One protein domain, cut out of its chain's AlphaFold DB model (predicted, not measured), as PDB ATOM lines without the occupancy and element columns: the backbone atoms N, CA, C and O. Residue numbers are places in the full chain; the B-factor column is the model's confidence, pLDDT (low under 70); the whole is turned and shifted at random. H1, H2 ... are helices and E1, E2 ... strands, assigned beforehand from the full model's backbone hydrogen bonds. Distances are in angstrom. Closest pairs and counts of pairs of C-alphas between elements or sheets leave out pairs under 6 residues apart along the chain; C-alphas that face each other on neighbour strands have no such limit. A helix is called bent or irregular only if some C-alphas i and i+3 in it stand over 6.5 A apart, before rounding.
ATOM      1  N   ARG A 229      29.780   2.178  38.692       79.12
ATOM      2  CA  ARG A 229      28.673   2.741  39.469       79.12
ATOM      3  C   ARG A 229      28.216   1.761  40.529       79.12
ATOM      4  O   ARG A 229      28.269   0.547  40.330       79.12
ATOM      5  N   LYS A 230      27.740   2.294  41.652       81.00
ATOM      6  CA  LYS A 230      27.101   1.521  42.712       81.00
ATOM      7  C   LYS A 230      25.588   1.688  42.585       81.00
ATOM      8  O   LYS A 230      25.091   2.802  42.513       81.00
ATOM      9  N   TYR A 231      24.869   0.578  42.568       84.06
ATOM     10  CA  TYR A 231      23.415   0.546  42.653       84.06
ATOM     11  C   TYR A 231      23.023  -0.006  44.024       84.06
ATOM     12  O   TYR A 231      23.706  -0.871  44.597       84.06
ATOM     13  N   ARG A 232      21.966   0.548  44.604       86.12
ATOM     14  CA  ARG A 232      21.462   0.210  45.933       86.12
ATOM     15  C   ARG A 232      20.005  -0.162  45.802       86.12
ATOM     16  O   ARG A 232      19.213   0.611  45.277       86.12
ATOM     17  N   LYS A 233      19.673  -1.348  46.297       88.75
ATOM     18  CA  LYS A 233      18.286  -1.749  46.471       88.75
ATOM     19  C   LYS A 233      17.848  -1.276  47.847       88.75
ATOM     20  O   LYS A 233      18.474  -1.661  48.838       88.75
ATOM     21  N   VAL A 234      16.842  -0.417  47.892       90.00
ATOM     22  CA  VAL A 234      16.347   0.233  49.106       90.00
ATOM     23  C   VAL A 234      14.883  -0.125  49.297       90.00
ATOM     24  O   VAL A 234      14.126  -0.198  48.327       90.00
ATOM     25  N   LYS A 235      14.498  -0.352  50.550       91.44
ATOM     26  CA  LYS A 235      13.103  -0.478  50.958       91.44
ATOM     27  C   LYS A 235      12.708   0.711  51.815       91.44
ATOM     28  O   LYS A 235      13.416   1.037  52.768       91.44
ATOM     29  N   PHE A 236      11.572   1.306  51.481       91.75
ATOM     30  CA  PHE A 236      10.927   2.372  52.231       91.75
ATOM     31  C   PHE A 236       9.588   1.869  52.750       91.75
ATOM     32  O   PHE A 236       8.721   1.462  51.978       91.75
ATOM     33  N   GLU A 237       9.417   1.910  54.062       92.88
ATOM     34  CA  GLU A 237       8.139   1.682  54.718       92.88
ATOM     35  C   GLU A 237       7.483   3.039  54.970       92.88
ATOM     36  O   GLU A 237       7.937   3.814  55.811       92.88
ATOM     37  N   ILE A 238       6.440   3.344  54.204       92.69
ATOM     38  CA  ILE A 238       5.744   4.629  54.207       92.69
ATOM     39  C   ILE A 238       4.402   4.452  54.895       92.69
ATOM     40  O   ILE A 238       3.587   3.625  54.489       92.69
ATOM     41  N   HIS A 239       4.169   5.243  55.937       93.81
ATOM     42  CA  HIS A 239       2.903   5.284  56.653       93.81
ATOM     43  C   HIS A 239       2.259   6.647  56.455       93.81
ATOM     44  O   HIS A 239       2.826   7.685  56.818       93.81
ATOM     45  N   LYS A 240       1.054   6.636  55.892       92.38
ATOM     46  CA  LYS A 240       0.224   7.818  55.706       92.38
ATOM     47  C   LYS A 240      -1.009   7.730  56.590       92.38
ATOM     48  O   LYS A 240      -1.815   6.821  56.437       92.38
ATOM     49  N   SER A 241      -1.173   8.696  57.483       89.75
ATOM     50  CA  SER A 241      -2.361   8.841  58.325       89.75
ATOM     51  C   SER A 241      -3.136  10.089  57.919       89.75
ATOM     52  O   SER A 241      -2.545  11.169  57.819       89.75
ATOM     53  N   ILE A 242      -4.446   9.961  57.727       88.56
ATOM     54  CA  ILE A 242      -5.339  11.057  57.337       88.56
ATOM     55  C   ILE A 242      -6.487  11.145  58.338       88.56
ATOM     56  O   ILE A 242      -7.323  10.242  58.430       88.56
ATOM     57  N   GLN A 243      -6.575  12.273  59.047       86.44
ATOM     58  CA  GLN A 243      -7.641  12.536  60.013       86.44
ATOM     59  C   GLN A 243      -8.579  13.639  59.525       86.44
ATOM     60  O   GLN A 243      -8.204  14.803  59.393       86.44
ATOM     61  N   TYR A 244      -9.846  13.283  59.321       81.69
ATOM     62  CA  TYR A 244     -10.889  14.213  58.898       81.69
ATOM     63  C   TYR A 244     -11.569  14.820  60.129       81.69
ATOM     64  O   TYR A 244     -12.296  14.138  60.849       81.69
ATOM     65  N   SER A 245     -11.397  16.120  60.365       68.44
ATOM     66  CA  SER A 245     -11.916  16.830  61.545       68.44
ATOM     67  C   SER A 245     -13.334  17.403  61.376       68.44
ATOM     68  O   SER A 245     -13.661  18.463  61.915       68.44
ATOM     69  N   ALA A 246     -14.228  16.726  60.649       62.84
ATOM     70  CA  ALA A 246     -15.620  17.169  60.552       62.84
ATOM     71  C   ALA A 246     -16.325  16.992  61.913       62.84
ATOM     72  O   ALA A 246     -16.529  15.868  62.373       62.84
ATOM     73  N   ARG A 247     -16.744  18.105  62.542       53.50
ATOM     74  CA  ARG A 247     -17.297  18.242  63.918       53.50
ATOM     75  C   ARG A 247     -18.430  17.276  64.349       53.50
ATOM     76  O   ARG A 247     -18.881  17.373  65.487       53.50
ATOM     77  N   LYS A 248     -18.925  16.375  63.491       52.12
ATOM     78  CA  LYS A 248     -19.959  15.370  63.824       52.12
ATOM     79  C   LYS A 248     -19.687  13.937  63.326       52.12
ATOM     80  O   LYS A 248     -20.371  13.032  63.792       52.12
ATOM     81  N   THR A 249     -18.716  13.711  62.439       56.25
ATOM     82  CA  THR A 249     -18.427  12.404  61.802       56.25
ATOM     83  C   THR A 249     -16.984  12.382  61.291       56.25
ATOM     84  O   THR A 249     -16.747  12.252  60.092       56.25
ATOM     85  N   GLY A 250     -16.009  12.637  62.164       64.25
ATOM     86  CA  GLY A 250     -14.611  12.588  61.736       64.25
ATOM     87  C   GLY A 250     -14.205  11.158  61.398       64.25
ATOM     88  O   GLY A 250     -14.597  10.267  62.128       64.25
ATOM     89  N   SER A 251     -13.449  10.920  60.334       76.31
ATOM     90  CA  SER A 251     -12.909   9.599  59.982       76.31
ATOM     91  C   SER A 251     -11.394   9.589  60.101       76.31
ATOM     92  O   SER A 251     -10.766  10.644  60.018       76.31
ATOM     93  N   ASP A 252     -10.822   8.405  60.277       85.00
ATOM     94  CA  ASP A 252      -9.376   8.200  60.352       85.00
ATOM     95  C   ASP A 252      -8.984   7.103  59.362       85.00
ATOM     96  O   ASP A 252      -9.627   6.046  59.344       85.00
ATOM     97  N   ILE A 253      -7.983   7.371  58.530       86.75
ATOM     98  CA  ILE A 253      -7.454   6.452  57.521       86.75
ATOM     99  C   ILE A 253      -5.968   6.268  57.803       86.75
ATOM    100  O   ILE A 253      -5.254   7.262  57.881       86.75
ATOM    101  N   ASP A 254      -5.524   5.019  57.901       88.19
ATOM    102  CA  ASP A 254      -4.105   4.666  57.856       88.19
ATOM    103  C   ASP A 254      -3.822   3.874  56.586       88.19
ATOM    104  O   ASP A 254      -4.567   2.961  56.218       88.19
ATOM    105  N   ILE A 255      -2.734   4.237  55.925       87.69
ATOM    106  CA  ILE A 255      -2.202   3.544  54.763       87.69
ATOM    107  C   ILE A 255      -0.762   3.176  55.083       87.69
ATOM    108  O   ILE A 255       0.062   4.058  55.322       87.69
ATOM    109  N   GLU A 256      -0.466   1.884  55.076       90.31
ATOM    110  CA  GLU A 256       0.894   1.365  55.203       90.31
ATOM    111  C   GLU A 256       1.328   0.825  53.847       90.31
ATOM    112  O   GLU A 256       0.611   0.050  53.207       90.31
ATOM    113  N   MET A 257       2.509   1.229  53.396       89.75
ATOM    114  CA  MET A 257       3.022   0.833  52.099       89.75
ATOM    115  C   MET A 257       4.510   0.515  52.168       89.75
ATOM    116  O   MET A 257       5.291   1.274  52.733       89.75
ATOM    117  N   LEU A 258       4.904  -0.595  51.547       89.19
ATOM    118  CA  LEU A 258       6.301  -0.972  51.380       89.19
ATOM    119  C   LEU A 258       6.704  -0.766  49.921       89.19
ATOM    120  O   LEU A 258       6.299  -1.528  49.039       89.19
ATOM    121  N   VAL A 259       7.516   0.257  49.690       88.12
ATOM    122  CA  VAL A 259       8.080   0.587  48.382       88.12
ATOM    123  C   VAL A 259       9.484   0.016  48.312       88.12
ATOM    124  O   VAL A 259      10.322   0.299  49.168       88.12
ATOM    125  N   GLU A 260       9.750  -0.795  47.301       88.06
ATOM    126  CA  GLU A 260      11.081  -1.319  47.028       88.06
ATOM    127  C   GLU A 260      11.576  -0.745  45.708       88.06
ATOM    128  O   GLU A 260      10.850  -0.701  44.719       88.06
ATOM    129  N   GLY A 261      12.826  -0.300  45.675       85.44
ATOM    130  CA  GLY A 261      13.403   0.203  44.441       85.44
ATOM    131  C   GLY A 261      14.905   0.040  44.372       85.44
ATOM    132  O   GLY A 261      15.586  -0.151  45.381       85.44
ATOM    133  N   THR A 262      15.416   0.074  43.148       84.12
ATOM    134  CA  THR A 262      16.845   0.052  42.856       84.12
ATOM    135  C   THR A 262      17.236   1.427  42.356       84.12
ATOM    136  O   THR A 262      16.732   1.871  41.331       84.12
ATOM    137  N   PHE A 263      18.143   2.084  43.072       81.25
ATOM    138  CA  PHE A 263      18.570   3.446  42.780       81.25
ATOM    139  C   PHE A 263      20.087   3.525  42.706       81.25
ATOM    140  O   PHE A 263      20.818   2.739  43.319       81.25
ATOM    141  N   LYS A 264      20.577   4.481  41.930       70.06
ATOM    142  CA  LYS A 264      22.006   4.717  41.762       70.06
ATOM    143  C   LYS A 264      22.575   5.511  42.944       70.06
ATOM    144  O   LYS A 264      21.963   6.457  43.422       70.06
ATOM    145  N   THR A 265      23.787   5.157  43.365       60.97
ATOM    146  CA  THR A 265      24.667   5.944  44.249       60.97
ATOM    147  C   THR A 265      25.946   6.222  43.462       60.97
ATOM    148  O   THR A 265      26.619   5.274  43.033       60.97
ATOM    149  N   LEU A 266      26.309   7.481  43.200       54.47
ATOM    150  CA  LEU A 266      27.542   7.729  42.449       54.47
ATOM    151  C   LEU A 266      28.800   7.498  43.299       54.47
ATOM    152  O   LEU A 266      28.843   7.754  44.502       54.47
ATOM    153  N   LEU A 267      29.846   7.031  42.614       47.47
ATOM    154  CA  LEU A 267      31.235   7.151  43.033       47.47
ATOM    155  C   LEU A 267      32.058   7.849  41.939       47.47
ATOM    156  O   LEU A 267      31.897   7.479  40.769       47.47
ATOM    157  N   PRO A 268      32.998   8.728  42.327       47.00
ATOM    158  CA  PRO A 268      32.993   9.457  43.599       47.00
ATOM    159  C   PRO A 268      31.766  10.385  43.697       47.00
ATOM    160  O   PRO A 268      31.263  10.859  42.682       47.00
ATOM    161  N   THR A 269      31.286  10.616  44.919       54.06
ATOM    162  CA  THR A 269      30.307  11.659  45.294       54.06
ATOM    163  C   THR A 269      30.676  12.232  46.651       54.06
ATOM    164  O   THR A 269      31.454  11.625  47.387       54.06
ATOM    165  N   ARG A 270      30.005  13.320  47.059       52.41
ATOM    166  CA  ARG A 270      29.926  13.740  48.471       52.41
ATOM    167  C   ARG A 270      29.466  12.627  49.436       52.41
ATOM    168  O   ARG A 270      29.640  12.781  50.638       52.41
ATOM    169  N   TYR A 271      28.922  11.519  48.919       52.78
ATOM    170  CA  TYR A 271      28.430  10.356  49.665       52.78
ATOM    171  C   TYR A 271      29.363   9.153  49.675       52.78
ATOM    172  O   TYR A 271      29.024   8.136  50.277       52.78
ATOM    173  N   GLU A 272      30.537   9.235  49.043       57.09
ATOM    174  CA  GLU A 272      31.511   8.136  49.065       57.09
ATOM    175  C   GLU A 272      31.897   7.738  50.502       57.09
ATOM    176  O   GLU A 272      32.159   6.563  50.769       57.09
ATOM    177  N   GLU A 273      31.847   8.701  51.426       57.56
ATOM    178  CA  GLU A 273      32.161   8.523  52.843       57.56
ATOM    179  C   GLU A 273      30.923   8.318  53.742       57.56
ATOM    180  O   GLU A 273      31.084   7.843  54.866       57.56
ATOM    181  N   ASP A 274      29.698   8.608  53.271       70.12
ATOM    182  CA  ASP A 274      28.481   8.550  54.098       70.12
ATOM    183  C   ASP A 274      27.217   8.120  53.313       70.12
ATOM    184  O   ASP A 274      26.470   8.938  52.766       70.12
ATOM    185  N   GLU A 275      26.954   6.804  53.287       74.00
ATOM    186  CA  GLU A 275      25.737   6.218  52.690       74.00
ATOM    187  C   GLU A 275      24.451   6.648  53.428       74.00
ATOM    188  O   GLU A 275      23.372   6.598  52.836       74.00
ATOM    189  N   CYS A 276      24.533   7.073  54.696       79.62
ATOM    190  CA  CYS A 276      23.360   7.449  55.488       79.62
ATOM    191  C   CYS A 276      22.798   8.808  55.059       79.62
ATOM    192  O   CYS A 276      21.582   8.985  55.060       79.62
ATOM    193  N   VAL A 277      23.659   9.756  54.669       82.00
ATOM    194  CA  VAL A 277      23.199  11.067  54.176       82.00
ATOM    195  C   VAL A 277      22.498  10.914  52.830       82.00
ATOM    196  O   VAL A 277      21.420  11.469  52.646       82.00
ATOM    197  N   TRP A 278      23.053  10.098  51.928       83.06
ATOM    198  CA  TRP A 278      22.378   9.765  50.671       83.06
ATOM    199  C   TRP A 278      21.000   9.145  50.923       83.06
ATOM    200  O   TRP A 278      20.022   9.555  50.302       83.06
ATOM    201  N   LEU A 279      20.922   8.191  51.861       85.44
ATOM    202  CA  LEU A 279      19.676   7.509  52.199       85.44
ATOM    203  C   LEU A 279      18.608   8.486  52.717       85.44
ATOM    204  O   LEU A 279      17.451   8.375  52.328       85.44
ATOM    205  N   ALA A 280      19.000   9.466  53.534       86.00
ATOM    206  CA  ALA A 280      18.090  10.488  54.048       86.00
ATOM    207  C   ALA A 280      17.591  11.456  52.958       86.00
ATOM    208  O   ALA A 280      16.436  11.873  52.990       86.00
ATOM    209  N   GLU A 281      18.434  11.821  51.986       86.81
ATOM    210  CA  GLU A 281      18.007  12.699  50.888       86.81
ATOM    211  C   GLU A 281      17.057  11.986  49.916       86.81
ATOM    212  O   GLU A 281      16.027  12.550  49.546       86.81
ATOM    213  N   ILE A 282      17.345  10.732  49.547       86.62
ATOM    214  CA  ILE A 282      16.447   9.958  48.675       86.62
ATOM    215  C   ILE A 282      15.128   9.612  49.379       86.62
ATOM    216  O   ILE A 282      14.082   9.595  48.735       86.62
ATOM    217  N   GLU A 283      15.156   9.391  50.699       90.00
ATOM    218  CA  GLU A 283      13.958   9.195  51.522       90.00
ATOM    219  C   GLU A 283      12.985  10.370  51.381       90.00
ATOM    220  O   GLU A 283      11.790  10.158  51.185       90.00
ATOM    221  N   GLU A 284      13.488  11.605  51.428       89.81
ATOM    222  CA  GLU A 284      12.670  12.814  51.311       89.81
ATOM    223  C   GLU A 284      11.984  12.926  49.941       89.81
ATOM    224  O   GLU A 284      10.796  13.261  49.866       89.81
ATOM    225  N   VAL A 285      12.720  12.616  48.868       89.56
ATOM    226  CA  VAL A 285      12.209  12.633  47.488       89.56
ATOM    227  C   VAL A 285      11.142  11.555  47.309       89.56
ATOM    228  O   VAL A 285      10.023  11.862  46.901       89.56
ATOM    229  N   VAL A 286      11.447  10.311  47.703       90.44
ATOM    230  CA  VAL A 286      10.510   9.180  47.620       90.44
ATOM    231  C   VAL A 286       9.251   9.466  48.421       90.44
ATOM    232  O   VAL A 286       8.150   9.288  47.907       90.44
ATOM    233  N   ARG A 287       9.397   9.936  49.666       92.19
ATOM    234  CA  ARG A 287       8.267  10.302  50.519       92.19
ATOM    235  C   ARG A 287       7.392  11.331  49.817       92.19
ATOM    236  O   ARG A 287       6.201  11.100  49.666       92.19
ATOM    237  N   SER A 288       7.963  12.440  49.362       91.75
ATOM    238  CA  SER A 288       7.189  13.528  48.752       91.75
ATOM    239  C   SER A 288       6.420  13.068  47.509       91.75
ATOM    240  O   SER A 288       5.209  13.290  47.421       91.75
ATOM    241  N   ALA A 289       7.094  12.355  46.605       91.44
ATOM    242  CA  ALA A 289       6.518  11.829  45.371       91.44
ATOM    243  C   ALA A 289       5.377  10.837  45.650       91.44
ATOM    244  O   ALA A 289       4.237  11.010  45.215       91.44
ATOM    245  N   VAL A 290       5.659   9.817  46.465       91.75
ATOM    246  CA  VAL A 290       4.701   8.768  46.819       91.75
ATOM    247  C   VAL A 290       3.475   9.340  47.520       91.75
ATOM    248  O   VAL A 290       2.347   8.956  47.210       91.75
ATOM    249  N   CYS A 291       3.676  10.233  48.492       90.88
ATOM    250  CA  CYS A 291       2.570  10.797  49.249       90.88
ATOM    251  C   CYS A 291       1.655  11.627  48.342       90.88
ATOM    252  O   CYS A 291       0.441  11.546  48.525       90.88
ATOM    253  N   THR A 292       2.216  12.338  47.359       91.31
ATOM    254  CA  THR A 292       1.462  13.117  46.365       91.31
ATOM    255  C   THR A 292       0.609  12.209  45.481       91.31
ATOM    256  O   THR A 292      -0.605  12.375  45.425       91.31
ATOM    257  N   ILE A 293       1.203  11.168  44.887       91.81
ATOM    258  CA  ILE A 293       0.461  10.208  44.050       91.81
ATOM    259  C   ILE A 293      -0.643   9.513  44.854       91.81
ATOM    260  O   ILE A 293      -1.740   9.274  44.354       91.81
ATOM    261  N   MET A 294      -0.380   9.223  46.129       90.88
ATOM    262  CA  MET A 294      -1.367   8.612  47.011       90.88
ATOM    263  C   MET A 294      -2.555   9.536  47.298       90.88
ATOM    264  O   MET A 294      -3.677   9.040  47.400       90.88
ATOM    265  N   ASP A 295      -2.339  10.851  47.422       90.12
ATOM    266  CA  ASP A 295      -3.442  11.822  47.515       90.12
ATOM    267  C   ASP A 295      -4.270  11.845  46.230       90.12
ATOM    268  O   ASP A 295      -5.497  11.744  46.304       90.12
ATOM    269  N   ASP A 296      -3.616  11.873  45.068       90.75
ATOM    270  CA  ASP A 296      -4.305  11.860  43.775       90.75
ATOM    271  C   ASP A 296      -5.159  10.593  43.605       90.75
ATOM    272  O   ASP A 296      -6.323  10.654  43.205       90.75
ATOM    273  N   CYS A 297      -4.615   9.428  43.967       91.31
ATOM    274  CA  CYS A 297      -5.332   8.157  43.892       91.31
ATOM    275  C   CYS A 297      -6.514   8.073  44.871       91.31
ATOM    276  O   CYS A 297      -7.544   7.467  44.555       91.31
ATOM    277  N   LEU A 298      -6.399   8.682  46.055       88.75
ATOM    278  CA  LEU A 298      -7.514   8.804  46.997       88.75
ATOM    279  C   LEU A 298      -8.613   9.719  46.446       88.75
ATOM    280  O   LEU A 298      -9.799   9.386  46.551       88.75
ATOM    281  N   GLU A 299      -8.236  10.840  45.834       88.31
ATOM    282  CA  GLU A 299      -9.174  11.781  45.228       88.31
ATOM    283  C   GLU A 299      -9.936  11.147  44.055       88.31
ATOM    284  O   GLU A 299     -11.167  11.238  44.011       88.31
ATOM    285  N   GLU A 300      -9.250  10.412  43.174       87.56
ATOM    286  CA  GLU A 300      -9.876   9.689  42.055       87.56
ATOM    287  C   GLU A 300     -10.857   8.608  42.504       87.56
ATOM    288  O   GLU A 300     -11.890   8.386  41.865       87.56
ATOM    289  N   TYR A 301     -10.581   7.968  43.640       85.06
ATOM    290  CA  TYR A 301     -11.503   7.018  44.252       85.06
ATOM    291  C   TYR A 301     -12.737   7.692  44.896       85.06
ATOM    292  O   TYR A 301     -13.705   7.020  45.261       85.06
ATOM    293  N   GLY A 302     -12.750   9.022  45.025       81.00
ATOM    294  CA  GLY A 302     -13.835   9.781  45.651       81.00
ATOM    295  C   GLY A 302     -13.650  10.010  47.153       81.00
ATOM    296  O   GLY A 302     -14.623  10.283  47.861       81.00
ATOM    297  N   LEU A 303     -12.413   9.914  47.649       79.31
ATOM    298  CA  LEU A 303     -12.006  10.314  48.996       79.31
ATOM    299  C   LEU A 303     -11.110  11.561  48.915       79.31
ATOM    300  O   LEU A 303      -9.924  11.471  49.226       79.31
ATOM    301  N   PRO A 304     -11.650  12.733  48.520       78.31
ATOM    302  CA  PRO A 304     -10.846  13.945  48.457       78.31
ATOM    303  C   PRO A 304     -10.271  14.252  49.838       78.31
ATOM    304  O   PRO A 304     -10.950  14.085  50.859       78.31
ATOM    305  N   VAL A 305      -9.026  14.709  49.867       77.81
ATOM    306  CA  VAL A 305      -8.333  15.117  51.088       77.81
ATOM    307  C   VAL A 305      -8.590  16.616  51.290       77.81
ATOM    308  O   VAL A 305      -7.997  17.442  50.600       77.81
ATOM    309  N   PRO A 306      -9.534  17.021  52.164       74.50
ATOM    310  CA  PRO A 306      -9.849  18.429  52.352       74.50
ATOM    311  C   PRO A 306      -8.678  19.147  53.023       74.50
ATOM    312  O   PRO A 306      -8.006  18.574  53.874       74.50
ATOM    313  N   ALA A 307      -8.507  20.439  52.736       75.06
ATOM    314  CA  ALA A 307      -7.437  21.263  53.313       75.06
ATOM    315  C   ALA A 307      -7.442  21.334  54.858       75.06
ATOM    316  O   ALA A 307      -6.455  21.737  55.463       75.06
ATOM    317  N   GLU A 308      -8.560  20.979  55.497       76.69
ATOM    318  CA  GLU A 308      -8.707  20.934  56.956       76.69
ATOM    319  C   GLU A 308      -8.282  19.586  57.573       76.69
ATOM    320  O   GLU A 308      -8.271  19.469  58.797       76.69
ATOM    321  N   ALA A 309      -7.973  18.563  56.764       80.75
ATOM    322  CA  ALA A 309      -7.519  17.266  57.260       80.75
ATOM    323  C   ALA A 309      -6.077  17.339  57.791       80.75
ATOM    324  O   ALA A 309      -5.208  17.948  57.169       80.75
ATOM    325  N   ASP A 310      -5.814  16.683  58.926       83.56
ATOM    326  CA  ASP A 310      -4.441  16.450  59.399       83.56
ATOM    327  C   ASP A 310      -3.883  15.247  58.629       83.56
ATOM    328  O   ASP A 310      -4.275  14.102  58.876       83.56
ATOM    329  N   VAL A 311      -3.031  15.530  57.643       85.00
ATOM    330  CA  VAL A 311      -2.344  14.535  56.815       85.00
ATOM    331  C   VAL A 311      -0.909  14.428  57.297       85.00
ATOM    332  O   VAL A 311      -0.168  15.412  57.310       85.00
ATOM    333  N   ARG A 312      -0.490  13.217  57.656       89.56
ATOM    334  CA  ARG A 312       0.907  12.923  57.982       89.56
ATOM    335  C   ARG A 312       1.365  11.778  57.121       89.56
ATOM    336  O   ARG A 312       0.708  10.746  57.087       89.56
ATOM    337  N   CYS A 313       2.488  11.964  56.453       91.12
ATOM    338  CA  CYS A 313       3.089  10.946  55.621       91.12
ATOM    339  C   CYS A 313       4.551  10.829  56.030       91.12
ATOM    340  O   CYS A 313       5.310  11.786  55.885       91.12
ATOM    341  N   ASN A 314       4.917   9.700  56.627       91.38
ATOM    342  CA  ASN A 314       6.236   9.484  57.205       91.38
ATOM    343  C   ASN A 314       6.844   8.205  56.653       91.38
ATOM    344  O   ASN A 314       6.135   7.231  56.408       91.38
ATOM    345  N   VAL A 315       8.166   8.194  56.535       89.81
ATOM    346  CA  VAL A 315       8.923   6.960  56.357       89.81
ATOM    347  C   VAL A 315       9.263   6.442  57.751       89.81
ATOM    348  O   VAL A 315       9.830   7.159  58.572       89.81
ATOM    349  N   VAL A 316       8.829   5.225  58.054       88.31
ATOM    350  CA  VAL A 316       8.954   4.603  59.385       88.31
ATOM    351  C   VAL A 316      10.109   3.611  59.427       88.31
ATOM    352  O   VAL A 316      10.688   3.365  60.485       88.31
ATOM    353  N   GLY A 317      10.471   3.088  58.259       86.06
ATOM    354  CA  GLY A 317      11.617   2.229  58.043       86.06
ATOM    355  C   GLY A 317      12.266   2.558  56.707       86.06
ATOM    356  O   GLY A 317      11.586   2.688  55.690       86.06
ATOM    357  N   CYS A 318      13.587   2.677  56.709       87.75
ATOM    358  CA  CYS A 318      14.381   2.792  55.498       87.75
ATOM    359  C   CYS A 318      15.603   1.883  55.628       87.75
ATOM    360  O   CYS A 318      16.374   2.003  56.584       87.75
ATOM    361  N   GLU A 319      15.774   0.947  54.695       87.25
ATOM    362  CA  GLU A 319      16.902   0.018  54.721       87.25
ATOM    363  C   GLU A 319      17.472  -0.275  53.332       87.25
ATOM    364  O   GLU A 319      16.755  -0.472  52.351       87.25
ATOM    365  N   ILE A 320      18.801  -0.363  53.259       86.75
ATOM    366  CA  ILE A 320      19.512  -0.853  52.077       86.75
ATOM    367  C   ILE A 320      19.543  -2.381  52.146       86.75
ATOM    368  O   ILE A 320      20.333  -2.966  52.892       86.75
ATOM    369  N   VAL A 321      18.724  -3.028  51.322       88.31
ATOM    370  CA  VAL A 321      18.597  -4.493  51.256       88.31
ATOM    371  C   VAL A 321      19.542  -5.143  50.249       88.31
ATOM    372  O   VAL A 321      19.767  -6.351  50.300       88.31
ATOM    373  N   GLY A 322      20.122  -4.363  49.334       84.25
ATOM    374  CA  GLY A 322      21.003  -4.882  48.292       84.25
ATOM    375  C   GLY A 322      22.043  -3.871  47.825       84.25
ATOM    376  O   GLY A 322      21.809  -2.663  47.807       84.25
ATOM    377  N   ARG A 323      23.213  -4.381  47.431       87.00
ATOM    378  CA  ARG A 323      24.311  -3.595  46.861       87.00
ATOM    379  C   ARG A 323      24.787  -4.267  45.583       87.00
ATOM    380  O   ARG A 323      25.204  -5.420  45.618       87.00
ATOM    381  N   GLU A 324      24.772  -3.530  44.484       84.00
ATOM    382  CA  GLU A 324      25.296  -3.971  43.196       84.00
ATOM    383  C   GLU A 324      26.346  -2.971  42.702       84.00
ATOM    384  O   GLU A 324      26.321  -1.788  43.045       84.00
ATOM    385  N   THR A 325      27.334  -3.452  41.953       81.88
ATOM    386  CA  THR A 325      28.350  -2.615  41.308       81.88
ATOM    387  C   THR A 325      28.380  -2.978  39.833       81.88
ATOM    388  O   THR A 325      28.561  -4.149  39.507       81.88
ATOM    389  N   LYS A 326      28.180  -1.992  38.958       82.00
ATOM    390  CA  LYS A 326      28.133  -2.184  37.505       82.00
ATOM    391  C   LYS A 326      29.205  -1.355  36.819       82.00
ATOM    392  O   LYS A 326      29.417  -0.194  37.164       82.00
ATOM    393  N   ASP A 327      29.850  -1.968  35.837       80.06
ATOM    394  CA  ASP A 327      30.655  -1.264  34.848       80.06
ATOM    395  C   ASP A 327      29.713  -0.743  33.755       80.06
ATOM    396  O   ASP A 327      29.045  -1.526  33.083       80.06
ATOM    397  N   VAL A 328      29.625   0.579  33.623       79.75
ATOM    398  CA  VAL A 328      28.771   1.264  32.638       79.75
ATOM    399  C   VAL A 328      29.596   1.948  31.552       79.75
ATOM    400  O   VAL A 328      29.100   2.814  30.838       79.75
ATOM    401  N   SER A 329      30.869   1.580  31.403       74.81
ATOM    402  CA  SER A 329      31.792   2.226  30.461       74.81
ATOM    403  C   SER A 329      31.286   2.199  29.022       74.81
ATOM    404  O   SER A 329      31.465   3.172  28.295       74.81
ATOM    405  N   GLU A 330      30.612   1.118  28.621       75.50
ATOM    406  CA  GLU A 330      30.028   0.982  27.282       75.50
ATOM    407  C   GLU A 330      28.959   2.039  26.998       75.50
ATOM    408  O   GLU A 330      28.911   2.555  25.882       75.50
ATOM    409  N   ILE A 331      28.170   2.425  28.011       79.50
ATOM    410  CA  ILE A 331      27.163   3.483  27.874       79.50
ATOM    411  C   ILE A 331      27.862   4.773  27.455       79.50
ATOM    412  O   ILE A 331      27.431   5.410  26.509       79.50
ATOM    413  N   TYR A 332      28.997   5.115  28.065       77.00
ATOM    414  CA  TYR A 332      29.714   6.367  27.799       77.00
ATOM    415  C   TYR A 332      30.798   6.256  26.712       77.00
ATOM    416  O   TYR A 332      31.429   7.261  26.372       77.00
ATOM    417  N   ALA A 333      31.018   5.074  26.128       71.06
ATOM    418  CA  ALA A 333      32.075   4.837  25.140       71.06
ATOM    419  C   ALA A 333      31.909   5.693  23.871       71.06
ATOM    420  O   ALA A 333      32.898   6.109  23.265       71.06
ATOM    421  N   GLY A 334      30.664   6.013  23.500       67.25
ATOM    422  CA  GLY A 334      30.337   6.893  22.373       67.25
ATOM    423  C   GLY A 334      30.599   8.383  22.623       67.25
ATOM    424  O   GLY A 334      30.497   9.189  21.695       67.25
ATOM    425  N   MET A 335      30.948   8.781  23.853       74.19
ATOM    426  CA  MET A 335      31.092  10.186  24.218       74.19
ATOM    427  C   MET A 335      32.453  10.746  23.781       74.19
ATOM    428  O   MET A 335      33.489  10.571  24.434       74.19
ATOM    429  N   THR A 336      32.453  11.457  22.653       67.12
ATOM    430  CA  THR A 336      33.621  12.174  22.122       67.12
ATOM    431  C   THR A 336      33.671  13.628  22.613       67.12
ATOM    432  O   THR A 336      32.615  14.239  22.832       67.12
ATOM    433  N   PRO A 337      34.874  14.212  22.797       64.19
ATOM    434  CA  PRO A 337      35.011  15.617  23.174       64.19
ATOM    435  C   PRO A 337      34.383  16.554  22.120       64.19
ATOM    436  O   PRO A 337      34.439  16.247  20.927       64.19
ATOM    437  N   PRO A 338      33.797  17.700  22.519       73.81
ATOM    438  CA  PRO A 338      33.693  18.199  23.890       73.81
ATOM    439  C   PRO A 338      32.588  17.494  24.696       73.81
ATOM    440  O   PRO A 338      31.494  17.217  24.181       73.81
ATOM    441  N   VAL A 339      32.885  17.231  25.974       80.00
ATOM    442  CA  VAL A 339      31.945  16.689  26.968       80.00
ATOM    443  C   VAL A 339      31.132  17.852  27.541       80.00
ATOM    444  O   VAL A 339      31.642  18.667  28.307       80.00
ATOM    445  N   THR A 340      29.870  17.960  27.130       83.62
ATOM    446  CA  THR A 340      28.943  19.014  27.567       83.62
ATOM    447  C   THR A 340      27.911  18.462  28.547       83.62
ATOM    448  O   THR A 340      27.567  17.283  28.479       83.62
ATOM    449  N   ASP A 341      27.366  19.320  29.410       85.56
ATOM    450  CA  ASP A 341      26.383  18.925  30.433       85.56
ATOM    451  C   ASP A 341      25.148  18.273  29.802       85.56
ATOM    452  O   ASP A 341      24.665  17.261  30.294       85.56
ATOM    453  N   ALA A 342      24.695  18.787  28.653       87.12
ATOM    454  CA  ALA A 342      23.567  18.228  27.910       87.12
ATOM    455  C   ALA A 342      23.810  16.774  27.465       87.12
ATOM    456  O   ALA A 342      22.939  15.930  27.644       87.12
ATOM    457  N   LYS A 343      25.006  16.464  26.939       85.44
ATOM    458  CA  LYS A 343      25.365  15.092  26.540       85.44
ATOM    459  C   LYS A 343      25.497  14.178  27.754       85.44
ATOM    460  O   LYS A 343      25.077  13.031  27.705       85.44
ATOM    461  N   VAL A 344      26.090  14.669  28.840       86.94
ATOM    462  CA  VAL A 344      26.216  13.887  30.078       86.94
ATOM    463  C   VAL A 344      24.839  13.559  30.639       86.94
ATOM    464  O   VAL A 344      24.595  12.410  30.989       86.94
ATOM    465  N   ARG A 345      23.929  14.534  30.653       89.25
ATOM    466  CA  ARG A 345      22.557  14.360  31.126       89.25
ATOM    467  C   ARG A 345      21.785  13.328  30.303       89.25
ATOM    468  O   ARG A 345      21.141  12.475  30.891       89.25
ATOM    469  N   GLU A 346      21.902  13.361  28.976       88.12
ATOM    470  CA  GLU A 346      21.275  12.374  28.081       88.12
ATOM    471  C   GLU A 346      21.741  10.942  28.392       88.12
ATOM    472  O   GLU A 346      20.931  10.047  28.617       88.12
ATOM    473  N   TYR A 347      23.056  10.728  28.463       87.88
ATOM    474  CA  TYR A 347      23.624   9.405  28.734       87.88
ATOM    475  C   TYR A 347      23.315   8.920  30.154       87.88
ATOM    476  O   TYR A 347      23.053   7.735  30.358       87.88
ATOM    477  N   LEU A 348      23.325   9.833  31.127       87.19
ATOM    478  CA  LEU A 348      22.995   9.535  32.513       87.19
ATOM    479  C   LEU A 348      21.505   9.207  32.687       87.19
ATOM    480  O   LEU A 348      21.200   8.285  33.437       87.19
ATOM    481  N   SER A 349      20.600   9.891  31.976       88.50
ATOM    482  CA  SER A 349      19.160   9.578  31.978       88.50
ATOM    483  C   SER A 349      18.926   8.168  31.455       88.50
ATOM    484  O   SER A 349      18.364   7.340  32.161       88.50
ATOM    485  N   ASN A 350      19.493   7.846  30.286       87.81
ATOM    486  CA  ASN A 350      19.377   6.513  29.690       87.81
ATOM    487  C   ASN A 350      19.931   5.413  30.614       87.81
ATOM    488  O   ASN A 350      19.347   4.337  30.732       87.81
ATOM    489  N   GLU A 351      21.064   5.668  31.282       86.50
ATOM    490  CA  GLU A 351      21.626   4.752  32.280       86.50
ATOM    491  C   GLU A 351      20.647   4.525  33.444       86.50
ATOM    492  O   GLU A 351      20.399   3.379  33.828       86.50
ATOM    493  N   LEU A 352      20.103   5.610  34.005       87.25
ATOM    494  CA  LEU A 352      19.187   5.566  35.141       87.25
ATOM    495  C   LEU A 352      17.872   4.870  34.785       87.25
ATOM    496  O   LEU A 352      17.449   4.007  35.547       87.25
ATOM    497  N   GLU A 353      17.286   5.158  33.628       85.62
ATOM    498  CA  GLU A 353      16.074   4.500  33.120       85.62
ATOM    499  C   GLU A 353      16.283   2.993  32.906       85.62
ATOM    500  O   GLU A 353      15.395   2.186  33.161       85.62
ATOM    501  N   THR A 354      17.481   2.581  32.477       84.56
ATOM    502  CA  THR A 354      17.784   1.163  32.205       84.56
ATOM    503  C   THR A 354      18.022   0.349  33.480       84.56
ATOM    504  O   THR A 354      17.851  -0.873  33.494       84.56
ATOM    505  N   HIS A 355      18.515   0.986  34.543       83.56
ATOM    506  CA  HIS A 355      19.016   0.285  35.727       83.56
ATOM    507  C   HIS A 355      18.278   0.600  37.023       83.56
ATOM    508  O   HIS A 355      18.531  -0.081  38.021       83.56
ATOM    509  N   SER A 356      17.388   1.587  37.013       87.12
ATOM    510  CA  SER A 356      16.560   1.929  38.161       87.12
ATOM    511  C   SER A 356      15.183   1.299  38.021       87.12
ATOM    512  O   SER A 356      14.667   1.120  36.922       87.12
ATOM    513  N   SER A 357      14.597   0.924  39.147       89.69
ATOM    514  CA  SER A 357      13.258   0.344  39.196       89.69
ATOM    515  C   SER A 357      12.598   0.725  40.506       89.69
ATOM    516  O   SER A 357      13.285   0.920  41.508       89.69
ATOM    517  N   ILE A 358      11.276   0.764  40.520       90.31
ATOM    518  CA  ILE A 358      10.496   0.986  41.730       90.31
ATOM    519  C   ILE A 358       9.219   0.158  41.648       90.31
ATOM    520  O   ILE A 358       8.625   0.029  40.582       90.31
ATOM    521  N   GLU A 359       8.829  -0.447  42.759       90.12
ATOM    522  CA  GLU A 359       7.624  -1.260  42.851       90.12
ATOM    523  C   GLU A 359       7.006  -1.160  44.246       90.12
ATOM    524  O   GLU A 359       7.691  -0.949  45.253       90.12
ATOM    525  N   ILE A 360       5.690  -1.342  44.307       89.62
ATOM    526  CA  ILE A 360       4.961  -1.472  45.563       89.62
ATOM    527  C   ILE A 360       4.852  -2.958  45.877       89.62
ATOM    528  O   ILE A 360       4.250  -3.738  45.143       89.62
ATOM    529  N   THR A 361       5.446  -3.366  46.991       87.81
ATOM    530  CA  THR A 361       5.471  -4.780  47.397       87.81
ATOM    531  C   THR A 361       4.362  -5.118  48.381       87.81
ATOM    532  O   THR A 361       3.919  -6.262  48.476       87.81
ATOM    533  N   THR A 362       3.917  -4.140  49.165       89.75
ATOM    534  CA  THR A 362       2.834  -4.300  50.132       89.75
ATOM    535  C   THR A 362       2.070  -2.995  50.225       89.75
ATOM    536  O   THR A 362       2.678  -1.932  50.307       89.75
ATOM    537  N   PHE A 363       0.746  -3.094  50.235       91.81
ATOM    538  CA  PHE A 363      -0.162  -1.975  50.422       91.81
ATOM    539  C   PHE A 363      -1.275  -2.420  51.370       91.81
ATOM    540  O   PHE A 363      -1.917  -3.446  51.141       91.81
ATOM    541  N   ILE A 364      -1.472  -1.688  52.460       92.25
ATOM    542  CA  ILE A 364      -2.499  -1.959  53.464       92.25
ATOM    543  C   ILE A 364      -3.284  -0.675  53.666       92.25
ATOM    544  O   ILE A 364      -2.711   0.378  53.923       92.25
ATOM    545  N   TYR A 365      -4.606  -0.786  53.572       92.81
ATOM    546  CA  TYR A 365      -5.516   0.324  53.811       92.81
ATOM    547  C   TYR A 365      -6.454  -0.012  54.969       92.81
ATOM    548  O   TYR A 365      -7.233  -0.972  54.906       92.81
ATOM    549  N   GLU A 366      -6.421   0.811  56.012       91.69
ATOM    550  CA  GLU A 366      -7.296   0.695  57.167       91.69
ATOM    551  C   GLU A 366      -8.083   1.982  57.400       91.69
ATOM    552  O   GLU A 366      -7.565   3.093  57.312       91.69
ATOM    553  N   ARG A 367      -9.364   1.842  57.744       88.25
ATOM    554  CA  ARG A 367     -10.243   2.987  57.990       88.25
ATOM    555  C   ARG A 367     -11.105   2.791  59.224       88.25
ATOM    556  O   ARG A 367     -11.605   1.700  59.494       88.25
ATOM    557  N   SER A 368     -11.361   3.889  59.927       87.88
ATOM    558  CA  SER A 368     -12.459   4.027  60.884       87.88
ATOM    559  C   SER A 368     -13.434   5.118  60.422       87.88
ATOM    560  O   SER A 368     -13.048   6.133  59.834       87.88
ATOM    561  N   TYR A 369     -14.731   4.918  60.671       81.81
ATOM    562  CA  TYR A 369     -15.768   5.905  60.336       81.81
ATOM    563  C   TYR A 369     -15.930   6.988  61.413       81.81
ATOM    564  O   TYR A 369     -16.643   7.968  61.185       81.81
ATOM    565  N   ARG A 370     -15.293   6.802  62.578       81.00
ATOM    566  CA  ARG A 370     -15.217   7.774  63.671       81.00
ATOM    567  C   ARG A 370     -13.795   7.862  64.218       81.00
ATOM    568  O   ARG A 370     -13.183   6.833  64.484       81.00
ATOM    569  N   LEU A 371     -13.310   9.079  64.450       79.94
ATOM    570  CA  LEU A 371     -12.011   9.333  65.085       79.94
ATOM    571  C   LEU A 371     -11.867   8.543  66.396       79.94
ATOM    572  O   LEU A 371     -12.717   8.642  67.285       79.94
ATOM    573  N   GLY A 372     -10.775   7.784  66.516       74.75
ATOM    574  CA  GLY A 372     -10.444   6.990  67.703       74.75
ATOM    575  C   GLY A 372     -11.162   5.639  67.819       74.75
ATOM    576  O   GLY A 372     -10.932   4.924  68.794       74.75
ATOM    577  N   GLU A 373     -12.019   5.266  66.861       83.31
ATOM    578  CA  GLU A 373     -12.564   3.906  66.788       83.31
ATOM    579  C   GLU A 373     -11.540   2.917  66.210       83.31
ATOM    580  O   GLU A 373     -10.537   3.288  65.598       83.31
ATOM    581  N   ARG A 374     -11.802   1.619  66.409       85.50
ATOM    582  CA  ARG A 374     -10.990   0.551  65.820       85.50
ATOM    583  C   ARG A 374     -11.016   0.675  64.294       85.50
ATOM    584  O   ARG A 374     -12.097   0.721  63.708       85.50
ATOM    585  N   LYS A 375      -9.836   0.701  63.671       89.88
ATOM    586  CA  LYS A 375      -9.695   0.666  62.215       89.88
ATOM    587  C   LYS A 375      -9.953  -0.749  61.700       89.88
ATOM    588  O   LYS A 375      -9.676  -1.739  62.385       89.88
ATOM    589  N   PHE A 376     -10.549  -0.835  60.520       90.38
ATOM    590  CA  PHE A 376     -10.794  -2.088  59.822       90.38
ATOM    591  C   PHE A 376     -10.144  -2.019  58.449       90.38
ATOM    592  O   PHE A 376     -10.235  -0.995  57.768       90.38
ATOM    593  N   ARG A 377      -9.519  -3.125  58.046       91.81
ATOM    594  CA  ARG A 377      -8.938  -3.276  56.718       91.81
ATOM    595  C   ARG A 377     -10.041  -3.354  55.666       91.81
ATOM    596  O   ARG A 377     -10.906  -4.230  55.747       91.81
ATOM    597  N   ASP A 378     -10.002  -2.455  54.689       87.81
ATOM    598  CA  ASP A 378     -10.931  -2.444  53.557       87.81
ATOM    599  C   ASP A 378     -10.208  -2.935  52.303       87.81
ATOM    600  O   ASP A 378      -9.583  -2.168  51.574       87.81
ATOM    601  N   THR A 379     -10.302  -4.241  52.047       89.06
ATOM    602  CA  THR A 379      -9.597  -4.896  50.937       89.06
ATOM    603  C   THR A 379     -10.075  -4.434  49.560       89.06
ATOM    604  O   THR A 379      -9.345  -4.573  48.582       89.06
ATOM    605  N   TYR A 380     -11.310  -3.925  49.448       87.44
ATOM    606  CA  TYR A 380     -11.806  -3.412  48.172       87.44
ATOM    607  C   TYR A 380     -11.113  -2.092  47.845       87.44
ATOM    608  O   TYR A 380     -10.509  -1.978  46.779       87.44
ATOM    609  N   VAL A 381     -11.134  -1.144  48.787       86.62
ATOM    610  CA  VAL A 381     -10.458   0.155  48.646       86.62
ATOM    611  C   VAL A 381      -8.956  -0.037  48.449       86.62
ATOM    612  O   VAL A 381      -8.384   0.550  47.534       86.62
ATOM    613  N   GLU A 382      -8.350  -0.934  49.231       89.81
ATOM    614  CA  GLU A 382      -6.949  -1.343  49.095       89.81
ATOM    615  C   GLU A 382      -6.615  -1.737  47.652       89.81
ATOM    616  O   GLU A 382      -5.677  -1.207  47.067       89.81
ATOM    617  N   SER A 383      -7.428  -2.605  47.038       88.75
ATOM    618  CA  SER A 383      -7.185  -3.080  45.672       88.75
ATOM    619  C   SER A 383      -7.345  -2.003  44.597       88.75
ATOM    620  O   SER A 383      -6.702  -2.087  43.552       88.75
ATOM    621  N   VAL A 384      -8.212  -1.012  44.822       89.81
ATOM    622  CA  VAL A 384      -8.455   0.071  43.859       89.81
ATOM    623  C   VAL A 384      -7.340   1.108  43.933       89.81
ATOM    624  O   VAL A 384      -6.790   1.473  42.898       89.81
ATOM    625  N   ILE A 385      -6.966   1.530  45.144       89.88
ATOM    626  CA  ILE A 385      -5.884   2.501  45.341       89.88
ATOM    627  C   ILE A 385      -4.541   1.886  44.955       89.88
ATOM    628  O   ILE A 385      -3.781   2.536  44.250       89.88
ATOM    629  N   SER A 386      -4.270   0.628  45.331       91.31
ATOM    630  CA  SER A 386      -3.035  -0.065  44.937       91.31
ATOM    631  C   SER A 386      -2.859  -0.075  43.422       91.31
ATOM    632  O   SER A 386      -1.782   0.254  42.959       91.31
ATOM    633  N   ARG A 387      -3.912  -0.359  42.639       91.25
ATOM    634  CA  ARG A 387      -3.816  -0.302  41.169       91.25
ATOM    635  C   ARG A 387      -3.514   1.099  40.652       91.25
ATOM    636  O   ARG A 387      -2.687   1.234  39.768       91.25
ATOM    637  N   CYS A 388      -4.167   2.124  41.199       93.31
ATOM    638  CA  CYS A 388      -3.875   3.505  40.813       93.31
ATOM    639  C   CYS A 388      -2.421   3.886  41.126       93.31
ATOM    640  O   CYS A 388      -1.762   4.531  40.315       93.31
ATOM    641  N   MET A 389      -1.918   3.458  42.285       92.12
ATOM    642  CA  MET A 389      -0.532   3.672  42.681       92.12
ATOM    643  C   MET A 389       0.432   2.913  41.764       92.12
ATOM    644  O   MET A 389       1.397   3.506  41.298       92.12
ATOM    645  N   ASP A 390       0.154   1.642  41.462       89.38
ATOM    646  CA  ASP A 390       0.951   0.819  40.546       89.38
ATOM    647  C   ASP A 390       0.999   1.434  39.137       89.38
ATOM    648  O   ASP A 390       2.065   1.494  38.532       89.38
ATOM    649  N   ASP A 391      -0.123   1.969  38.641       91.44
ATOM    650  CA  ASP A 391      -0.208   2.640  37.334       91.44
ATOM    651  C   ASP A 391       0.595   3.957  37.280       91.44
ATOM    652  O   ASP A 391       0.866   4.473  36.195       91.44
ATOM    653  N   ARG A 392       0.964   4.528  38.436       91.94
ATOM    654  CA  ARG A 392       1.642   5.833  38.554       91.94
ATOM    655  C   ARG A 392       3.014   5.771  39.204       91.94
ATOM    656  O   ARG A 392       3.698   6.790  39.254       91.94
ATOM    657  N   ILE A 393       3.444   4.613  39.700       87.62
ATOM    658  CA  ILE A 393       4.698   4.502  40.451       87.62
ATOM    659  C   ILE A 393       5.918   4.859  39.589       87.62
ATOM    660  O   ILE A 393       6.911   5.358  40.112       87.62
ATOM    661  N   GLU A 394       5.827   4.707  38.264       86.88
ATOM    662  CA  GLU A 394       6.861   5.173  37.331       86.88
ATOM    663  C   GLU A 394       7.098   6.691  37.432       86.88
ATOM    664  O   GLU A 394       8.240   7.127  37.342       86.88
ATOM    665  N   SER A 395       6.083   7.499  37.755       89.62
ATOM    666  CA  SER A 395       6.275   8.939  37.987       89.62
ATOM    667  C   SER A 395       7.127   9.232  39.229       89.62
ATOM    668  O   SER A 395       7.845  10.227  39.259       89.62
ATOM    669  N   VAL A 396       7.118   8.348  40.236       88.00
ATOM    670  CA  VAL A 396       8.051   8.439  41.377       88.00
ATOM    671  C   VAL A 396       9.478   8.182  40.908       88.00
ATOM    672  O   VAL A 396      10.405   8.870  41.334       88.00
ATOM    673  N   LEU A 397       9.660   7.198  40.022       88.31
ATOM    674  CA  LEU A 397      10.961   6.911  39.431       88.31
ATOM    675  C   LEU A 397      11.477   8.113  38.639       88.31
ATOM    676  O   LEU A 397      12.632   8.482  38.823       88.31
ATOM    677  N   ASP A 398      10.624   8.752  37.837       89.31
ATOM    678  CA  ASP A 398      10.973   9.946  37.064       89.31
ATOM    679  C   ASP A 398      11.454  11.095  37.964       89.31
ATOM    680  O   ASP A 398      12.480  11.716  37.678       89.31
ATOM    681  N   GLU A 399      10.772  11.348  39.087       89.56
ATOM    682  CA  GLU A 399      11.190  12.370  40.056       89.56
ATOM    683  C   GLU A 399      12.556  12.057  40.680       89.56
ATOM    684  O   GLU A 399      13.409  12.942  40.801       89.56
ATOM    685  N   ILE A 400      12.808  10.791  41.027       87.50
ATOM    686  CA  ILE A 400      14.111  10.358  41.549       87.50
ATOM    687  C   ILE A 400      15.199  10.481  40.480       87.50
ATOM    688  O   ILE A 400      16.320  10.894  40.794       87.50
ATOM    689  N   ILE A 401      14.904  10.115  39.230       87.69
ATOM    690  CA  ILE A 401      15.846  10.225  38.112       87.69
ATOM    691  C   ILE A 401      16.212  11.690  37.902       87.69
ATOM    692  O   ILE A 401      17.397  12.012  37.864       87.69
ATOM    693  N   GLU A 402      15.230  12.584  37.834       89.06
ATOM    694  CA  GLU A 402      15.453  14.017  37.638       89.06
ATOM    695  C   GLU A 402      16.249  14.638  38.796       89.06
ATOM    696  O   GLU A 402      17.202  15.389  38.559       89.06
ATOM    697  N   TRP A 403      15.938  14.263  40.039       89.44
ATOM    698  CA  TRP A 403      16.737  14.644  41.205       89.44
ATOM    699  C   TRP A 403      18.188  14.148  41.085       89.44
ATOM    700  O   TRP A 403      19.132  14.926  41.233       89.44
ATOM    701  N   THR A 404      18.377  12.878  40.712       84.69
ATOM    702  CA  THR A 404      19.707  12.277  40.526       84.69
ATOM    703  C   THR A 404      20.481  12.963  39.394       84.69
ATOM    704  O   THR A 404      21.686  13.176  39.503       84.69
ATOM    705  N   LEU A 405      19.817  13.358  38.304       86.56
ATOM    706  CA  LEU A 405      20.436  14.122  37.217       86.56
ATOM    707  C   LEU A 405      20.924  15.494  37.699       86.56
ATOM    708  O   LEU A 405      22.008  15.923  37.303       86.56
ATOM    709  N   GLY A 406      20.149  16.176  38.546       84.31
ATOM    710  CA  GLY A 406      20.533  17.463  39.127       84.31
ATOM    711  C   GLY A 406      21.826  17.388  39.940       84.31
ATOM    712  O   GLY A 406      22.684  18.261  39.815       84.31
ATOM    713  N   GLU A 407      21.991  16.314  40.706       82.31
ATOM    714  CA  GLU A 407      23.131  16.132  41.606       82.31
ATOM    715  C   GLU A 407      24.406  15.650  40.887       82.31
ATOM    716  O   GLU A 407      25.521  15.990  41.283       82.31
ATOM    717  N   GLU A 408      24.271  14.880  39.803       79.62
ATOM    718  CA  GLU A 408      25.350  13.972  39.378       79.62
ATOM    719  C   GLU A 408      25.946  14.271  37.995       79.62
ATOM    720  O   GLU A 408      26.940  13.656  37.575       79.62
ATOM    721  N   VAL A 409      25.365  15.228  37.268       84.69
ATOM    722  CA  VAL A 409      25.845  15.639  35.940       84.69
ATOM    723  C   VAL A 409      27.253  16.237  36.016       84.69
ATOM    724  O   VAL A 409      28.118  15.854  35.224       84.69
ATOM    725  N   GLU A 410      27.520  17.135  36.970       81.44
ATOM    726  CA  GLU A 410      28.841  17.770  37.088       81.44
ATOM    727  C   GLU A 410      29.938  16.764  37.437       81.44
ATOM    728  O   GLU A 410      31.006  16.770  36.823       81.44
ATOM    729  N   GLU A 411      29.685  15.884  38.400       77.44
ATOM    730  CA  GLU A 411      30.693  14.938  38.870       77.44
ATOM    731  C   GLU A 411      30.981  13.870  37.805       77.44
ATOM    732  O   GLU A 411      32.137  13.556  37.510       77.44
ATOM    733  N   THR A 412      29.944  13.403  37.097       79.31
ATOM    734  CA  THR A 412      30.112  12.534  35.922       79.31
ATOM    735  C   THR A 412      30.940  13.216  34.832       79.31
ATOM    736  O   THR A 412      31.843  12.601  34.260       79.31
ATOM    737  N   LYS A 413      30.697  14.504  34.567       81.75
ATOM    738  CA  LYS A 413      31.494  15.286  33.618       81.75
ATOM    739  C   LYS A 413      32.956  15.402  34.058       81.75
ATOM    740  O   LYS A 413      33.847  15.192  33.234       81.75
ATOM    741  N   ARG A 414      33.231  15.677  35.337       76.62
ATOM    742  CA  ARG A 414      34.603  15.744  35.874       76.62
ATOM    743  C   ARG A 414      35.346  14.421  35.719       76.62
ATOM    744  O   ARG A 414      36.496  14.428  35.286       76.62
ATOM    745  N   MET A 415      34.707  13.285  35.999       74.56
ATOM    746  CA  MET A 415      35.313  11.961  35.787       74.56
ATOM    747  C   MET A 415      35.682  11.709  34.319       74.56
ATOM    748  O   MET A 415      36.740  11.151  34.026       74.56
ATOM    749  N   LEU A 416      34.818  12.136  33.395       75.38
ATOM    750  CA  LEU A 416      35.026  11.976  31.955       75.38
ATOM    751  C   LEU A 416      36.151  12.873  31.410       75.38
ATOM    752  O   LEU A 416      36.848  12.470  30.478       75.38
ATOM    753  N   ILE A 417      36.342  14.064  31.989       72.88
ATOM    754  CA  ILE A 417      37.366  15.039  31.571       72.88
ATOM    755  C   ILE A 417      38.721  14.764  32.242       72.88
ATOM    756  O   ILE A 417      39.743  14.713  31.558       72.88
ATOM    757  N   SER A 418      38.749  14.519  33.557       58.91
ATOM    758  CA  SER A 418      39.982  14.350  34.356       58.91
ATOM    759  C   SER A 418      40.874  13.186  33.909       58.91
ATOM    760  O   SER A 418      42.080  13.210  34.137       58.91
ATOM    761  N   ARG A 419      40.314  12.181  33.221       53.91
ATOM    762  CA  ARG A 419      41.077  11.066  32.635       53.91
ATOM    763  C   ARG A 419      41.583  11.317  31.214       53.91
ATOM    764  O   ARG A 419      42.419  10.555  30.746       53.91
ATOM    765  N   ARG A 420      41.100  12.358  30.525       51.84
ATOM    766  CA  ARG A 420      41.457  12.658  29.125       51.84
ATOM    767  C   ARG A 420      42.564  13.700  28.959       51.84
ATOM    768  O   ARG A 420      42.844  14.099  27.836       51.84
TER     769      ARG A 420
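This is residues 229 to 420 of the 424 residues of an uncharacterized protein of Archaeoglobales archaeon (UniProt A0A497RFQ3). A long, twisted sheet of four strands curls round helix H1, and the long bent helix H4 packs on H1 and on the same face of the sheet. H3 crosses the arm H4b towards one end of this rod, with the short H2 next to H3, and the E1 to E2 hairpin link points to the other end. The printed part has 192 residues, with four named helices and four named strands in the order E1 E2 H1 E3 H2 H3 E4 H4. The sheet's order is E3 E1 E2 E4, antiparallel throughout, and the class is mixed, helices and strands. The whole is loose, with a radius of gyration of the C-alphas of 20.0 A and spans of 70 by 29 by 26 A.

Find C-alpha 229 at (28.673, 2.741, 39.469); there E1, residues 229 to 243, begins and runs 42.9 A. Its neighbours are E2, residues 252 to 265, 37.7 A, which bends by 63 degrees at residue 262, and E3, residues 310 to 327, 46.3 A, which bends by 62 degrees at residue 322. E4 is residues 357 to 368, 33.8 A. H1, residues 275 to 300, starts at (25.737, 6.218, 52.690) and runs 37.3 A; H2 is residues 329 to 332 and H3 residues 341 to 355. H4, residues 379 to 418, was assigned as one helix by its hydrogen bonds but is bent, with C-alphas 391 and 394 7.5 A apart. Its arms are H4a, residues 379 to 391, and H4b, residues 394 to 418, 34.5 A, which is irregular, with C-alphas 407 and 410 7.5 A apart, and ends with C-alpha 418 at (39.982, 14.350, 34.356).

Look across the sheet: N 236 and O 259 of the hairpin E1 and E2 are 2.8 A apart, N 237 of E1 and O 317 of E3 2.8 A, and N 256 of E2 and O 364 of E4 2.9 A, each within hydrogen-bond range. H1, H4a and H4b are on the same face, two layers, helices on one face of a sheet. E2, H1 and E3 form a split strand-helix-strand unit, two strands running the same way with E1 between them, its crossover right-handed. H1 touches H4b, closest C-alphas Ala 289 and Val 396 at 5.5 A, at a shallow tilt of 30 degrees, opposite ways. H3 touches H4b, closest C-alphas Arg 345 and Val 409 at 6.0 A, at a steep tilt of 52 degrees, and only grazes the sheet. H2 and H3 only just touch, with 3 pairs of C-alphas within 8 A, the closest Tyr 332 and Tyr 347 at 6.9 A. Every O i to N i+4 pair is within hydrogen-bond range in H1, H3 and H4a, and 19 of 21 in H4b; H2 is too short for such a pair.

The two C-alphas farthest apart, those of Lys 248 and Arg 420, are 70.6 A apart. The printed part has no cut, and no link is long. The mean pLDDT of the printed part is 82.7; look for values under 70 at residues 245 to 250, 265 to 273, 334, 336 to 337 and 418 to 420.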